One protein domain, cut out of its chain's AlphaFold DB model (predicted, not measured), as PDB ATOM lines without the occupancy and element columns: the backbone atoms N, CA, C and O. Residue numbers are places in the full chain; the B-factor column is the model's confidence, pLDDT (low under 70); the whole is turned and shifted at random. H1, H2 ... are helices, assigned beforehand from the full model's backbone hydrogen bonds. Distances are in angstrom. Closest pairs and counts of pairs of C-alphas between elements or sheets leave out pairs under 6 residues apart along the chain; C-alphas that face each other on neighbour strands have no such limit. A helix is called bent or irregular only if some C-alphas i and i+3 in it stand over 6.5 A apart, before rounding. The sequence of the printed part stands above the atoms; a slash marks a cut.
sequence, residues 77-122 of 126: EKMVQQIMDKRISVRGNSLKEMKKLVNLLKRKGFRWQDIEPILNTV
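What this domain is: This is residues 77 to 122 of the 126 residues of an uncharacterized protein of marine metagenome (UniProt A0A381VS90). Three helices pack into a small triangular cluster: H1, the longest, makes one side, H2 folds back across it, and the short H3 folds back along H2 and packs on the first residues of H1. Successive helices are joined by tight links, and the helices' centres stand as the corners of a triangle, 11.1, 11.4 and 12.1 A apart. The printed part has 46 residues with three named helices, in the order H1, H2, H3, and no named strand; its class is all helix. It is compact, with a radius of gyration of the C-alphas of 9.4 A, and its rounded outline spans 23 by 17 by 15 A.

How they stand to each other: H1, residues 77 to 91, touches H2, residues 95 to 107, and the closest C-alphas, those of Met 84 and Leu 101, are 7.1 A apart. These two helices run opposite ways at a steep tilt of 42 degrees and form a helical hairpin. H3, residues 112 to 120, touches H1 with its closest C-alphas, those of Asp 114 and Glu 77, 5.4 A apart. H1 touches H3 with residues 77 to 81 alone. H1 and H3 run the same way at a steep tilt of 48 degrees. H2 and H3 touch, the closest C-alphas being those of Val 102 and Ile 115, 7.4 A apart. They run opposite ways at a shallow tilt of 24 degrees and form a second helical hairpin. The helix packing is only just mostly crossed, with one of the three touching pairs at a shallow tilt. In H1 and H2 every O i to N i+4 pair is within hydrogen-bond range; in H3 it is 3 of 5.

Where its parts are: H1 begins at C-alpha 77, at (159.111, 221.746, 216.047), and measures 20.4 A from first to last C-alpha. H2 begins at C-alpha 95, at (156.869, 236.788, 228.832), and measures 18.4 A. H3 measures 12.1 A and ends at C-alpha 120, at (152.366, 231.406, 218.989). H3 is only just irregular: C-alphas 114 and 117 are 6.6 A apart, and its line is a rough one.

The domain as a whole: The two C-alphas farthest apart, those of Val 90 and Gln 113, are 24.8 A from each other. The C-alphas of Glu 77 and Val 122, the first and last printed residues, are 13.7 A apart. The printed part has no cut. The link from H1 to H2 has 3 residues and the link from H2 to H3 has 4; both are tight. The mean pLDDT of the printed part is 81.9, and no printed residue is under 70.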
ATOM      1  N   GLU A  77     160.351 221.225 215.472       74.94
ATOM      2  CA  GLU A  77     159.111 221.746 216.047       74.94
ATOM      3  C   GLU A  77     158.633 220.926 217.253       74.94
ATOM      4  O   GLU A  77     158.518 221.469 218.348       74.94
ATOM      5  N   LYS A  78     158.446 219.602 217.119       76.44
ATOM      6  CA  LYS A  78     158.018 218.752 218.251       76.44
ATOM      7  C   LYS A  78     158.997 218.816 219.418       76.44
ATOM      8  O   LYS A  78     158.590 218.778 220.576       76.44
ATOM      9  N   MET A  79     160.291 218.918 219.130       77.12
ATOM     10  CA  MET A  79     161.308 219.037 220.167       77.12
ATOM     11  C   MET A  79     161.235 220.389 220.885       77.12
ATOM     12  O   MET A  79     161.310 220.441 222.114       77.12
ATOM     13  N   VAL A  80     161.049 221.477 220.137       81.44
ATOM     14  CA  VAL A  80     160.808 222.811 220.698       81.44
ATOM     15  C   VAL A  80     159.535 222.805 221.546       81.44
ATOM     16  O   VAL A  80     159.569 223.311 222.669       81.44
ATOM     17  N   GLN A  81     158.468 222.155 221.073       82.44
ATOM     18  CA  GLN A  81     157.208 221.996 221.798       82.44
ATOM     19  C   GLN A  81     157.419 221.289 223.135       82.44
ATOM     20  O   GLN A  81     157.060 221.826 224.175       82.44
ATOM     21  N   GLN A  82     158.097 220.139 223.140       81.69
ATOM     22  CA  GLN A  82     158.373 219.392 224.370       81.69
ATOM     23  C   GLN A  82     159.176 220.210 225.390       81.69
ATOM     24  O   GLN A  82     158.912 220.150 226.593       81.69
ATOM     25  N   ILE A  83     160.168 220.983 224.933       80.94
ATOM     26  CA  ILE A  83     160.958 221.858 225.813       80.94
ATOM     27  C   ILE A  83     160.086 222.996 226.357       80.94
ATOM     28  O   ILE A  83     160.210 223.347 227.535       80.94
ATOM     29  N   MET A  84     159.234 223.572 225.510       84.50
ATOM     30  CA  MET A  84     158.306 224.632 225.879       84.50
ATOM     31  C   MET A  84     157.300 224.139 226.920       84.50
ATOM     32  O   MET A  84     157.248 224.718 228.002       84.50
ATOM     33  N   ASP A  85     156.593 223.044 226.649       83.62
ATOM     34  CA  ASP A  85     155.573 222.468 227.532       83.62
ATOM     35  C   ASP A  85     156.164 222.112 228.893       83.62
ATOM     36  O   ASP A  85     155.636 222.498 229.937       83.62
ATOM     37  N   LYS A  86     157.337 221.466 228.903       81.94
ATOM     38  CA  LYS A  86     158.044 221.141 230.146       81.94
ATOM     39  C   LYS A  86     158.438 222.395 230.922       81.94
ATOM     40  O   LYS A  86     158.408 222.396 232.150       81.94
ATOM     41  N   ARG A  87     158.825 223.474 230.237       81.31
ATOM     42  CA  ARG A  87     159.186 224.731 230.899       81.31
ATOM     43  C   ARG A  87     157.958 225.469 231.421       81.31
ATOM     44  O   ARG A  87     158.025 225.954 232.544       81.31
ATOM     45  N   ILE A  88     156.871 225.530 230.658       84.00
ATOM     46  CA  ILE A  88     155.610 226.150 231.081       84.00
ATOM     47  C   ILE A  88     155.033 225.397 232.276       84.00
ATOM     48  O   ILE A  88     154.654 226.022 233.258       84.00
ATOM     49  N   SER A  89     155.050 224.065 232.245       83.38
ATOM     50  CA  SER A  89     154.586 223.236 233.359       83.38
ATOM     51  C   SER A  89     155.363 223.506 234.658       83.38
ATOM     52  O   SER A  89     154.776 223.486 235.735       83.38
ATOM     53  N   VAL A  90     156.663 223.813 234.574       84.62
ATOM     54  CA  VAL A  90     157.517 224.052 235.755       84.62
ATOM     55  C   VAL A  90     157.575 225.527 236.179       84.62
ATOM     56  O   VAL A  90     157.739 225.816 237.361       84.62
ATOM     57  N   ARG A  91     157.523 226.474 235.234       81.69
ATOM     58  CA  ARG A  91     157.802 227.906 235.471       81.69
ATOM     59  C   ARG A  91     156.668 228.854 235.078       81.69
ATOM     60  O   ARG A  91     156.781 230.049 235.340       81.69
ATOM     61  N   GLY A  92     155.615 228.351 234.447       82.00
ATOM     62  CA  GLY A  92     154.520 229.147 233.901       82.00
ATOM     63  C   GLY A  92     154.820 229.771 232.534       82.00
ATOM     64  O   GLY A  92     155.912 229.649 231.972       82.00
ATOM     65  N   ASN A  93     153.816 230.456 231.994       83.31
ATOM     66  CA  ASN A  93     153.779 231.052 230.658       83.31
ATOM     67  C   ASN A  93     154.028 232.577 230.658       83.31
ATOM     68  O   ASN A  93     153.432 233.293 229.861       83.31
ATOM     69  N   SER A  94     154.912 233.099 231.515       86.00
ATOM     70  CA  SER A  94     155.245 234.538 231.525       86.00
ATOM     71  C   SER A  94     156.148 234.943 230.347       86.00
ATOM     72  O   SER A  94     157.052 234.196 229.953       86.00
ATOM     73  N   LEU A  95     155.995 236.175 229.848       83.50
ATOM     74  CA  LEU A  95     156.869 236.788 228.832       83.50
ATOM     75  C   LEU A  95     158.364 236.723 229.187       83.50
ATOM     76  O   LEU A  95     159.225 236.570 228.311       83.50
ATOM     77  N   LYS A  96     158.707 236.807 230.478       85.88
ATOM     78  CA  LYS A  96     160.100 236.688 230.938       85.88
ATOM     79  C   LYS A  96     160.655 235.287 230.680       85.88
ATOM     80  O   LYS A  96     161.810 235.145 230.269       85.88
ATOM     81  N   GLU A  97     159.843 234.258 230.896       85.69
ATOM     82  CA  GLU A  97     160.226 232.870 230.638       85.69
ATOM     83  C   GLU A  97     160.216 232.550 229.141       85.69
ATOM     84  O   GLU A  97     161.122 231.840 228.692       85.69
ATOM     85  N   MET A  98     159.324 233.168 228.355       84.00
ATOM     86  CA  MET A  98     159.349 233.117 226.887       84.00
ATOM     87  C   MET A  98     160.706 233.567 226.338       84.00
ATOM     88  O   MET A  98     161.383 232.816 225.634       84.00
ATOM     89  N   LYS A  99     161.174 234.764 226.719       85.44
ATOM     90  CA  LYS A  99     162.477 235.291 226.268       85.44
ATOM     91  C   LYS A  99     163.632 234.367 226.663       85.44
ATOM     92  O   LYS A  99     164.541 234.119 225.869       85.44
ATOM     93  N   LYS A 100     163.597 233.804 227.874       86.44
ATOM     94  CA  LYS A 100     164.603 232.823 228.315       86.44
ATOM     95  C   LYS A 100     164.520 231.511 227.541       86.44
ATOM     96  O   LYS A 100     165.554 230.865 227.374       86.44
ATOM     97  N   LEU A 101     163.324 231.076 227.148       85.62
ATOM     98  CA  LEU A 101     163.112 229.872 226.350       85.62
ATOM     99  C   LEU A 101     163.695 230.082 224.955       85.62
ATOM    100  O   LEU A 101     164.540 229.297 224.538       85.62
ATOM    101  N   VAL A 102     163.370 231.199 224.302       85.44
ATOM    102  CA  VAL A 102     163.948 231.587 223.008       85.44
ATOM    103  C   VAL A 102     165.471 231.619 223.065       85.44
ATOM    104  O   VAL A 102     166.134 231.002 222.235       85.44
ATOM    105  N   ASN A 103     166.051 232.262 224.080       85.75
ATOM    106  CA  ASN A 103     167.505 232.308 224.239       85.75
ATOM    107  C   ASN A 103     168.127 230.932 224.528       85.75
ATOM    108  O   ASN A 103     169.299 230.717 224.221       85.75
ATOM    109  N   LEU A 104     167.390 230.003 225.142       83.19
ATOM    110  CA  LEU A 104     167.841 228.620 225.304       83.19
ATOM    111  C   LEU A 104     167.816 227.885 223.958       83.19
ATOM    112  O   LEU A 104     168.791 227.225 223.615       83.19
ATOM    113  N   LEU A 105     166.727 228.014 223.201       83.12
ATOM    114  CA  LEU A 105     166.533 227.343 221.914       83.12
ATOM    115  C   LEU A 105     167.518 227.856 220.856       83.12
ATOM    116  O   LEU A 105     168.157 227.054 220.178       83.12
ATOM    117  N   LYS A 106     167.760 229.171 220.804       81.31
ATOM    118  CA  LYS A 106     168.815 229.765 219.968       81.31
ATOM    119  C   LYS A 106     170.195 229.207 220.318       81.31
ATOM    120  O   LYS A 106     170.920 228.772 219.431       81.31
ATOM    121  N   ARG A 107     170.540 229.123 221.612       76.81
ATOM    122  CA  ARG A 107     171.803 228.505 222.069       76.81
ATOM    123  C   ARG A 107     171.890 227.008 221.765       76.81
ATOM    124  O   ARG A 107     172.986 226.476 221.632       76.81
ATOM    125  N   LYS A 108     170.749 226.332 221.643       73.44
ATOM    126  CA  LYS A 108     170.654 224.937 221.203       73.44
ATOM    127  C   LYS A 108     170.713 224.776 219.680       73.44
ATOM    128  O   LYS A 108     170.741 223.643 219.215       73.44
ATOM    129  N   GLY A 109     170.770 225.864 218.909       72.81
ATOM    130  CA  GLY A 109     170.901 225.835 217.452       72.81
ATOM    131  C   GLY A 109     169.594 225.614 216.690       72.81
ATOM    132  O   GLY A 109     169.646 225.161 215.545       72.81
ATOM    133  N   PHE A 110     168.443 225.891 217.313       79.94
ATOM    134  CA  PHE A 110     167.153 225.954 216.620       79.94
ATOM    135  C   PHE A 110     167.011 227.281 215.875       79.94
ATOM    136  O   PHE A 110     167.463 228.324 216.363       79.94
ATOM    137  N   ARG A 111     166.391 227.248 214.692       77.69
ATOM    138  CA  ARG A 111     166.132 228.459 213.910       77.69
ATOM    139  C   ARG A 111     164.880 229.150 214.423       77.69
ATOM    140  O   ARG A 111     164.000 228.511 214.985       77.69
ATOM    141  N   TRP A 112     164.787 230.461 214.201       78.62
ATOM    142  CA  TRP A 112     163.588 231.218 214.572       78.62
ATOM    143  C   TRP A 112     162.323 230.649 213.917       78.62
ATOM    144  O   TRP A 112     161.314 230.518 214.597       78.62
ATOM    145  N   GLN A 113     162.429 230.207 212.660       78.88
ATOM    146  CA  GLN A 113     161.341 229.577 211.902       78.88
ATOM    147  C   GLN A 113     160.766 228.323 212.578       78.88
ATOM    148  O   GLN A 113     159.572 228.088 212.477       78.88
ATOM    149  N   ASP A 114     161.584 227.562 213.314       78.81
ATOM    150  CA  ASP A 114     161.121 226.371 214.043       78.81
ATOM    151  C   ASP A 114     160.514 226.733 215.416       78.81
ATOM    152  O   ASP A 114     159.828 225.929 216.042       78.81
ATOM    153  N   ILE A 115     160.826 227.928 215.936       82.12
ATOM    154  CA  ILE A 115     160.475 228.373 217.293       82.12
ATOM    155  C   ILE A 115     159.197 229.214 217.288       82.12
ATOM    156  O   ILE A 115     158.320 229.012 218.123       82.12
ATOM    157  N   GLU A 116     159.107 230.179 216.378       82.81
ATOM    158  CA  GLU A 116     157.991 231.114 216.235       82.81
ATOM    159  C   GLU A 116     156.607 230.447 216.173       82.81
ATOM    160  O   GLU A 116     155.755 230.833 216.980       82.81
ATOM    161  N   PRO A 117     156.359 229.434 215.314       83.75
ATOM    162  CA  PRO A 117     155.047 228.796 215.244       83.75
ATOM    163  C   PRO A 117     154.651 228.162 216.580       83.75
ATOM    164  O   PRO A 117     153.499 228.262 216.984       83.75
ATOM    165  N   ILE A 118     155.616 227.590 217.305       83.94
ATOM    166  CA  ILE A 118     155.400 226.932 218.598       83.94
ATOM    167  C   ILE A 118     155.094 227.955 219.697       83.94
ATOM    168  O   ILE A 118     154.220 227.739 220.534       83.94
ATOM    169  N   LEU A 119     155.815 229.080 219.713       83.00
ATOM    170  CA  LEU A 119     155.568 230.150 220.679       83.00
ATOM    171  C   LEU A 119     154.174 230.745 220.517       83.00
ATOM    172  O   LEU A 119     153.547 231.064 221.523       83.00
ATOM    173  N   ASN A 120     153.698 230.882 219.279       83.94
ATOM    174  CA  ASN A 120     152.366 231.406 218.989       83.94
ATOM    175  C   ASN A 120     151.241 230.448 219.410       83.94
ATOM    176  O   ASN A 120     150.109 230.892 219.599       83.94
ATOM    177  N   THR A 121     151.535 229.162 219.622       84.38
ATOM    178  CA  THR A 121     150.564 228.184 220.133       84.38
ATOM    179  C   THR A 121     150.168 228.457 221.586       84.38
ATOM    180  O   THR A 121     149.091 228.054 222.024       84.38
ATOM    181  N   VAL A 122     151.013 229.152 222.354       80.75
ATOM    182  CA  VAL A 122     150.768 229.464 223.766       80.75
ATOM    183  C   VAL A 122     150.505 230.953 223.935       80.75
ATOM    184  O   VAL A 122     151.279 231.798 223.491       80.75
TER     185      VAL A 122